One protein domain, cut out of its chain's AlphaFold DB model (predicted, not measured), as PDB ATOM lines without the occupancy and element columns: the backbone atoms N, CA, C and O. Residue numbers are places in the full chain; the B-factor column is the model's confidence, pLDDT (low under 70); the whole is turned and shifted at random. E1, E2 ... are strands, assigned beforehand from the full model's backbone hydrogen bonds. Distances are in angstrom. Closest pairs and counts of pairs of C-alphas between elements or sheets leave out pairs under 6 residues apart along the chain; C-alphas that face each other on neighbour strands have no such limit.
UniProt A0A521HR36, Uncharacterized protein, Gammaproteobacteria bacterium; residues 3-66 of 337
ATOM      1  N   GLY A   3     222.964 290.088 381.793       64.75
ATOM      2  CA  GLY A   3     224.208 289.544 382.314       64.75
ATOM      3  C   GLY A   3     225.332 289.516 381.295       64.75
ATOM      4  O   GLY A   3     225.202 290.009 380.175       64.75
ATOM      5  N   GLN A   4     226.456 288.950 381.723       83.06
ATOM      6  CA  GLN A   4     227.659 288.875 380.913       83.06
ATOM      7  C   GLN A   4     227.538 287.778 379.851       83.06
ATOM      8  O   GLN A   4     227.148 286.647 380.149       83.06
ATOM      9  N   VAL A   5     227.901 288.125 378.622       87.62
ATOM     10  CA  VAL A   5     227.953 287.236 377.464       87.62
ATOM     11  C   VAL A   5     229.114 286.264 377.620       87.62
ATOM     12  O   VAL A   5     230.252 286.675 377.858       87.62
ATOM     13  N   ALA A   6     228.834 284.977 377.443       87.38
ATOM     14  CA  ALA A   6     229.838 283.926 377.389       87.38
ATOM     15  C   ALA A   6     229.554 282.939 376.251       87.38
ATOM     16  O   ALA A   6     228.399 282.618 375.967       87.38
ATOM     17  N   GLY A   7     230.609 282.404 375.635       90.12
ATOM     18  CA  GLY A   7     230.491 281.358 374.621       90.12
ATOM     19  C   GLY A   7     229.788 281.818 373.343       90.12
ATOM     20  O   GLY A   7     229.093 281.013 372.721       90.12
ATOM     21  N   LEU A   8     229.942 283.091 372.963       95.12
ATOM     22  CA  LEU A   8     229.351 283.664 371.758       95.12
ATOM     23  C   LEU A   8     229.815 282.905 370.504       95.12
ATOM     24  O   LEU A   8     230.985 282.935 370.118       95.12
ATOM     25  N   ALA A   9     228.870 282.252 369.831       94.50
ATOM     26  CA  ALA A   9     229.089 281.485 368.614       94.50
ATOM     27  C   ALA A   9     227.934 281.709 367.626       94.50
ATOM     28  O   ALA A   9     226.867 281.099 367.719       94.50
ATOM     29  N   GLY A  10     228.142 282.590 366.644       92.25
ATOM     30  CA  GLY A  10     227.081 282.974 365.712       92.25
ATOM     31  C   GLY A  10     225.969 283.743 366.431       92.25
ATOM     32  O   GLY A  10     226.234 284.796 366.999       92.25
ATOM     33  N   SER A  11     224.742 283.216 366.398       93.94
ATOM     34  CA  SER A  11     223.576 283.771 367.110       93.94
ATOM     35  C   SER A  11     223.321 283.123 368.475       93.94
ATOM     36  O   SER A  11     222.264 283.332 369.069       93.94
ATOM     37  N   LEU A  12     224.256 282.300 368.950       95.19
ATOM     38  CA  LEU A  12     224.165 281.616 370.232       95.19
ATOM     39  C   LEU A  12     225.114 282.268 371.227       95.19
ATOM     40  O   LEU A  12     226.267 282.536 370.898       95.19
ATOM     41  N   LEU A  13     224.628 282.490 372.441       94.19
ATOM     42  CA  LEU A  13     225.430 282.911 373.584       94.19
ATOM     43  C   LEU A  13     224.870 282.300 374.866       94.19
ATOM     44  O   LEU A  13     223.761 281.761 374.875       94.19
ATOM     45  N   ALA A  14     225.617 282.417 375.953       85.25
ATOM     46  CA  ALA A  14     225.150 282.105 377.290       85.25
ATOM     47  C   ALA A  14     225.204 283.338 378.197       85.25
ATOM     48  O   ALA A  14     226.101 284.174 378.076       85.25
ATOM     49  N   ILE A  15     224.249 283.413 379.124       79.62
ATOM     50  CA  ILE A  15     224.312 284.281 380.303       79.62
ATOM     51  C   ILE A  15     224.200 283.372 381.527       79.62
ATOM     52  O   ILE A  15     223.159 282.754 381.767       79.62
ATOM     53  N   GLY A  16     225.287 283.245 382.289       78.88
ATOM     54  CA  GLY A  16     225.391 282.223 383.332       78.88
ATOM     55  C   GLY A  16     225.225 280.812 382.751       78.88
ATOM     56  O   GLY A  16     225.898 280.451 381.790       78.88
ATOM     57  N   ALA A  17     224.315 280.014 383.318       76.88
ATOM     58  CA  ALA A  17     223.993 278.670 382.818       76.88
ATOM     59  C   ALA A  17     222.937 278.657 381.694       76.88
ATOM     60  O   ALA A  17     222.620 277.595 381.154       76.88
ATOM     61  N   GLN A  18     222.360 279.813 381.361       82.12
ATOM     62  CA  GLN A  18     221.267 279.905 380.406       82.12
ATOM     63  C   GLN A  18     221.794 280.049 378.981       82.12
ATOM     64  O   GLN A  18     222.447 281.041 378.665       82.12
ATOM     65  N   ASN A  19     221.430 279.115 378.101       87.19
ATOM     66  CA  ASN A  19     221.706 279.219 376.668       87.19
ATOM     67  C   ASN A  19     220.656 280.096 375.979       87.19
ATOM     68  O   ASN A  19     219.461 279.976 376.262       87.19
ATOM     69  N   ILE A  20     221.087 280.940 375.046       90.38
ATOM     70  CA  ILE A  20     220.260 281.960 374.397       90.38
ATOM     71  C   ILE A  20     220.503 281.925 372.888       90.38
ATOM     72  O   ILE A  20     221.649 281.924 372.444       90.38
ATOM     73  N   ASP A  21     219.420 281.915 372.110       93.00
ATOM     74  CA  ASP A  21     219.437 282.105 370.659       93.00
ATOM     75  C   ASP A  21     218.823 283.462 370.309       93.00
ATOM     76  O   ASP A  21     217.603 283.658 370.387       93.00
ATOM     77  N   PHE A  22     219.684 284.403 369.918       93.06
ATOM     78  CA  PHE A  22     219.294 285.760 369.548       93.06
ATOM     79  C   PHE A  22     219.105 285.946 368.038       93.06
ATOM     80  O   PHE A  22     219.031 287.076 367.575       93.06
ATOM     81  N   SER A  23     218.961 284.874 367.251       92.94
ATOM     82  CA  SER A  23     218.749 284.955 365.792       92.94
ATOM     83  C   SER A  23     217.577 285.851 365.355       92.94
ATOM     84  O   SER A  23     217.561 286.325 364.219       92.94
ATOM     85  N   GLY A  24     216.609 286.105 366.245       86.75
ATOM     86  CA  GLY A  24     215.474 287.009 366.025       86.75
ATOM     87  C   GLY A  24     215.731 288.495 366.314       86.75
ATOM     88  O   GLY A  24     214.859 289.310 366.017       86.75
ATOM     89  N   ALA A  25     216.891 288.864 366.861       88.75
ATOM     90  CA  ALA A  25     217.217 290.227 367.269       88.75
ATOM     91  C   ALA A  25     218.636 290.625 366.828       88.75
ATOM     92  O   ALA A  25     219.541 289.803 366.722       88.75
ATOM     93  N   SER A  26     218.838 291.912 366.547       92.19
ATOM     94  CA  SER A  26     220.161 292.453 366.210       92.19
ATOM     95  C   SER A  26     220.753 293.160 367.427       92.19
ATOM     96  O   SER A  26     220.048 293.995 367.993       92.19
ATOM     97  N   PRO A  27     222.007 292.868 367.824       91.50
ATOM     98  CA  PRO A  27     222.668 293.574 368.920       91.50
ATOM     99  C   PRO A  27     222.755 295.076 368.649       91.50
ATOM    100  O   PRO A  27     223.235 295.497 367.594       91.50
ATOM    101  N   VAL A  28     222.296 295.880 369.604       85.75
ATOM    102  CA  VAL A  28     222.357 297.349 369.572       85.75
ATOM    103  C   VAL A  28     223.340 297.829 370.641       85.75
ATOM    104  O   VAL A  28     223.469 297.190 371.677       85.75
ATOM    105  N   GLY A  29     224.064 298.925 370.398       79.75
ATOM    106  CA  GLY A  29     224.965 299.527 371.397       79.75
ATOM    107  C   GLY A  29     226.321 298.831 371.575       79.75
ATOM    108  O   GLY A  29     227.141 299.274 372.367       79.75
ATOM    109  N   CYS A  30     226.606 297.762 370.827       81.75
ATOM    110  CA  CYS A  30     227.850 297.004 370.970       81.75
ATOM    111  C   CYS A  30     229.006 297.638 370.184       81.75
ATOM    112  O   CYS A  30     228.909 297.798 368.966       81.75
ATOM    113  N   VAL A  31     230.132 297.927 370.847       77.25
ATOM    114  CA  VAL A  31     231.328 298.508 370.212       77.25
ATOM    115  C   VAL A  31     232.543 297.583 370.401       77.25
ATOM    116  O   VAL A  31     232.849 297.223 371.535       77.25
ATOM    117  N   PRO A  32     233.274 297.193 369.334       75.94
ATOM    118  CA  PRO A  32     232.932 297.371 367.918       75.94
ATOM    119  C   PRO A  32     231.817 296.419 367.442       75.94
ATOM    120  O   PRO A  32     231.245 296.640 366.379       75.94
ATOM    121  N   ALA A  33     231.545 295.354 368.197       89.62
ATOM    122  CA  ALA A  33     230.484 294.376 367.981       89.62
ATOM    123  C   ALA A  33     230.213 293.633 369.299       89.62
ATOM    124  O   ALA A  33     230.982 293.779 370.252       89.62
ATOM    125  N   LEU A  34     229.142 292.835 369.334       91.38
ATOM    126  CA  LEU A  34     228.864 291.930 370.448       91.38
ATOM    127  C   LEU A  34     230.031 290.945 370.624       91.38
ATOM    128  O   LEU A  34     230.455 290.324 369.647       91.38
ATOM    129  N   ALA A  35     230.531 290.795 371.846       89.94
ATOM    130  CA  ALA A  35     231.647 289.913 372.173       89.94
ATOM    131  C   ALA A  35     231.483 289.260 373.553       89.94
ATOM    132  O   ALA A  35     230.766 289.769 374.415       89.94
ATOM    133  N   ASP A  36     232.195 288.150 373.769       86.69
ATOM    134  CA  ASP A  36     232.325 287.551 375.097       86.69
ATOM    135  C   ASP A  36     232.877 288.567 376.102       86.69
ATOM    136  O   ASP A  36     233.778 289.353 375.799       86.69
ATOM    137  N   GLY A  37     232.330 288.535 377.314       74.50
ATOM    138  CA  GLY A  37     232.695 289.434 378.400       74.50
ATOM    139  C   GLY A  37     231.912 290.749 378.442       74.50
ATOM    140  O   GLY A  37     231.974 291.425 379.469       74.50
ATOM    141  N   GLN A  38     231.155 291.106 377.398       80.00
ATOM    142  CA  GLN A  38     230.251 292.264 377.426       80.00
ATOM    143  C   GLN A  38     228.987 291.964 378.225       80.00
ATOM    144  O   GLN A  38     228.547 290.818 378.292       80.00
ATOM    145  N   PHE A  39     228.384 292.993 378.812       77.81
ATOM    146  CA  PHE A  39     227.081 292.873 379.450       77.81
ATOM    147  C   PHE A  39     225.983 293.186 378.443       77.81
ATOM    148  O   PHE A  39     226.132 294.064 377.595       77.81
ATOM    149  N   VAL A  40     224.888 292.434 378.511       78.06
ATOM    150  CA  VAL A  40     223.733 292.654 377.644       78.06
ATOM    151  C   VAL A  40     222.433 292.602 378.421       78.06
ATOM    152  O   VAL A  40     222.271 291.788 379.333       78.06
ATOM    153  N   GLU A  41     221.481 293.427 378.007       79.12
ATOM    154  CA  GLU A  41     220.068 293.273 378.315       79.12
ATOM    155  C   GLU A  41     219.328 292.607 377.151       79.12
ATOM    156  O   GLU A  41     219.545 292.912 375.978       79.12
ATOM    157  N   LEU A  42     218.442 291.672 377.491       76.06
ATOM    158  CA  LEU A  42     217.660 290.872 376.561       76.06
ATOM    159  C   LEU A  42     216.175 290.928 376.895       76.06
ATOM    160  O   LEU A  42     215.771 290.637 378.028       76.06
ATOM    161  N   GLU A  43     215.357 291.159 375.878       78.44
ATOM    162  CA  GLU A  43     213.913 290.955 375.937       78.44
ATOM    163  C   GLU A  43     213.505 289.769 375.074       78.44
ATOM    164  O   GLU A  43     214.129 289.470 374.056       78.44
ATOM    165  N   THR A  44     212.468 289.056 375.505       76.12
ATOM    166  CA  THR A  44     212.105 287.757 374.937       76.12
ATOM    167  C   THR A  44     210.598 287.590 374.990       76.12
ATOM    168  O   THR A  44     209.978 287.974 375.986       76.12
ATOM    169  N   LEU A  45     210.000 286.946 373.990       72.94
ATOM    170  CA  LEU A  45     208.585 286.589 374.083       72.94
ATOM    171  C   LEU A  45     208.355 285.483 375.129       72.94
ATOM    172  O   LEU A  45     209.182 284.576 375.256       72.94
ATOM    173  N   PRO A  46     207.220 285.505 375.853       64.44
ATOM    174  CA  PRO A  46     206.864 284.429 376.769       64.44
ATOM    175  C   PRO A  46     206.826 283.068 376.060       64.44
ATOM    176  O   PRO A  46     206.171 282.913 375.029       64.44
ATOM    177  N   ASN A  47     207.472 282.058 376.647       71.81
ATOM    178  CA  ASN A  47     207.430 280.678 376.167       71.81
ATOM    179  C   ASN A  47     206.772 279.771 377.217       71.81
ATOM    180  O   ASN A  47     207.374 279.429 378.231       71.81
ATOM    181  N   ALA A  48     205.532 279.352 376.949       61.44
ATOM    182  CA  ALA A  48     204.739 278.524 377.859       61.44
ATOM    183  C   ALA A  48     205.295 277.098 378.072       61.44
ATOM    184  O   ALA A  48     204.869 276.419 379.002       61.44
ATOM    185  N   GLY A  49     206.219 276.633 377.222       70.12
ATOM    186  CA  GLY A  49     206.861 275.315 377.318       70.12
ATOM    187  C   GLY A  49     208.301 275.355 377.832       70.12
ATOM    188  O   GLY A  49     209.029 274.380 377.664       70.12
ATOM    189  N   TYR A  50     208.739 276.483 378.390       74.69
ATOM    190  CA  TYR A  50     210.113 276.678 378.832       74.69
ATOM    191  C   TYR A  50     210.490 275.798 380.036       74.69
ATOM    192  O   TYR A  50     209.745 275.702 381.011       74.69
ATOM    193  N   THR A  51     211.684 275.205 379.997       71.38
ATOM    194  CA  THR A  51     212.318 274.494 381.121       71.38
ATOM    195  C   THR A  51     213.721 275.048 381.374       71.38
ATOM    196  O   THR A  51     214.312 275.651 380.485       71.38
ATOM    197  N   ALA A  52     214.307 274.795 382.548       63.59
ATOM    198  CA  ALA A  52     215.653 275.278 382.895       63.59
ATOM    199  C   ALA A  52     216.784 274.766 381.972       63.59
ATOM    200  O   ALA A  52     217.876 275.320 381.973       63.59
ATOM    201  N   THR A  53     216.541 273.711 381.188       74.56
ATOM    202  CA  THR A  53     217.485 273.192 380.181       74.56
ATOM    203  C   THR A  53     217.173 273.668 378.763       74.56
ATOM    204  O   THR A  53     217.908 273.349 377.829       74.56
ATOM    205  N   SER A  54     216.069 274.393 378.581       75.94
ATOM    206  CA  SER A  54     215.671 274.933 377.286       75.94
ATOM    207  C   SER A  54     216.582 276.091 376.902       75.94
ATOM    208  O   SER A  54     216.850 276.977 377.712       75.94
ATOM    209  N   THR A  55     217.002 276.133 375.639       84.88
ATOM    210  CA  THR A  55     217.563 277.356 375.064       84.88
ATOM    211  C   THR A  55     216.462 278.404 374.991       84.88
ATOM    212  O   THR A  55     215.367 278.143 374.482       84.88
ATOM    213  N   LEU A  56     216.752 279.596 375.496       80.62
ATOM    214  CA  LEU A  56     215.858 280.727 375.398       80.62
ATOM    215  C   LEU A  56     215.910 281.249 373.955       80.62
ATOM    216  O   LEU A  56     216.899 281.832 373.520       80.62
ATOM    217  N   ALA A  57     214.855 280.955 373.200       76.06
ATOM    218  CA  ALA A  57     214.661 281.376 371.816       76.06
ATOM    219  C   ALA A  57     213.524 282.408 371.746       76.06
ATOM    220  O   ALA A  57     212.673 282.437 372.635       76.06
ATOM    221  N   GLN A  58     213.467 283.199 370.668       81.56
ATOM    222  CA  GLN A  58     212.557 284.355 370.498       81.56
ATOM    223  C   GLN A  58     212.977 285.600 371.294       81.56
ATOM    224  O   GLN A  58     212.135 286.313 371.849       81.56
ATOM    225  N   VAL A  59     214.282 285.870 371.332       84.31
ATOM    226  CA  VAL A  59     214.807 287.172 371.755       84.31
ATOM    227  C   VAL A  59     214.288 288.240 370.789       84.31
ATOM    228  O   VAL A  59     214.454 288.114 369.575       84.31
ATOM    229  N   THR A  60     213.632 289.265 371.324       82.44
ATOM    230  CA  THR A  60     213.083 290.405 370.573       82.44
ATOM    231  C   THR A  60     214.005 291.611 370.600       82.44
ATOM    232  O   THR A  60     213.973 292.420 369.677       82.44
ATOM    233  N   GLN A  61     214.846 291.719 371.627       85.31
ATOM    234  CA  GLN A  61     215.828 292.785 371.761       85.31
ATOM    235  C   GLN A  61     217.081 292.245 372.436       85.31
ATOM    236  O   GLN A  61     216.990 291.466 373.383       85.31
ATOM    237  N   ILE A  62     218.234 292.675 371.932       87.88
ATOM    238  CA  ILE A  62     219.533 292.510 372.574       87.88
ATOM    239  C   ILE A  62     220.259 293.852 372.530       87.88
ATOM    240  O   ILE A  62     220.495 294.408 371.456       87.88
ATOM    241  N   GLN A  63     220.584 294.376 373.700       84.75
ATOM    242  CA  GLN A  63     221.270 295.647 373.864       84.75
ATOM    243  C   GLN A  63     222.547 295.395 374.654       84.75
ATOM    244  O   GLN A  63     222.494 294.795 375.722       84.75
ATOM    245  N   CYS A  64     223.695 295.773 374.093       82.31
ATOM    246  CA  CYS A  64     224.928 295.831 374.859       82.31
ATOM    247  C   CYS A  64     224.834 296.996 375.821       82.31
ATOM    248  O   CYS A  64     224.602 298.127 375.399       82.31
ATOM    249  N   GLU A  65     225.045 296.679 377.084       70.31
ATOM    250  CA  GLU A  65     225.101 297.642 378.161       70.31
ATOM    251  C   GLU A  65     226.557 297.746 378.595       70.31
ATOM    252  O   GLU A  65     227.270 296.737 378.695       70.31
ATOM    253  N   ASP A  66     227.011 298.966 378.848       61.00
ATOM    254  CA  ASP A  66     228.231 299.137 379.617       61.00
ATOM    255  C   ASP A  66     227.883 298.753 381.069       61.00
ATOM    256  O   ASP A  66     226.906 299.262 381.623       61.00
TER     257      ASP A  66
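AT A GLANCE: This is residues 3 to 66 of the 337 residues of an uncharacterized protein of Gammaproteobacteria bacterium (UniProt A0A521HR36). Picture a small, loose, only partly closed barrel: the meander E1 E2 E3 makes one wall, and the long hairpin E4 and E5 crosses over it as the other. The walls join at the corner of E1 and E4, and a short pairing of E3 with residues 56 to 57 ties the far side. The 64 printed residues hold five named strands, E1 to E5, in one strongly twisted antiparallel sheet of order E3 E2 E1 E4 E5. The class is all strand, with 28 residues in named elements, under half. The whole is compact, radius of gyration of the C-alphas 11.0 A, spanning 35 by 20 by 19 A.

HOW THE PARTS SIT: Start at E1, residues 3 to 9, and its antiparallel neighbour E2, residues 12 to 15; N 6 and O 14 are 2.9 A apart. E3, residues 18 to 21, is antiparallel to E2, with N 20 and O 13 at 2.8 A. E4, residues 39 to 44, meets E1 only at a point, C-alphas 4 and 39 at 4.3 A. E5, residues 59 to 65, is antiparallel to E4 at 161 degrees, with N 41 and O 63 at 2.8 A. E2 is apart from E4 and E5. Residues 27 to 28 pair, parallel, with residues 62 to 63 of E5.

IN THESE COORDINATES: Find C-alpha 3 at (224.208, 289.544, 382.314); E1 runs 16.6 A from there. E2 covers 10.4 A and E3 10.2 A. E4 begins at (227.081, 292.873, 379.450) and covers 16.5 A; E5 covers 16.0 A to C-alpha 65 at (225.101, 297.642, 378.161).

THE WHOLE: The C-alphas of Pro 32 and Gly 49, 35.4 A apart, are the farthest. Links E3 to E4 and E4 to E5 are long. The printed part has no cut. Residues 3, 46, 48, 52 and 66 have pLDDT under 70.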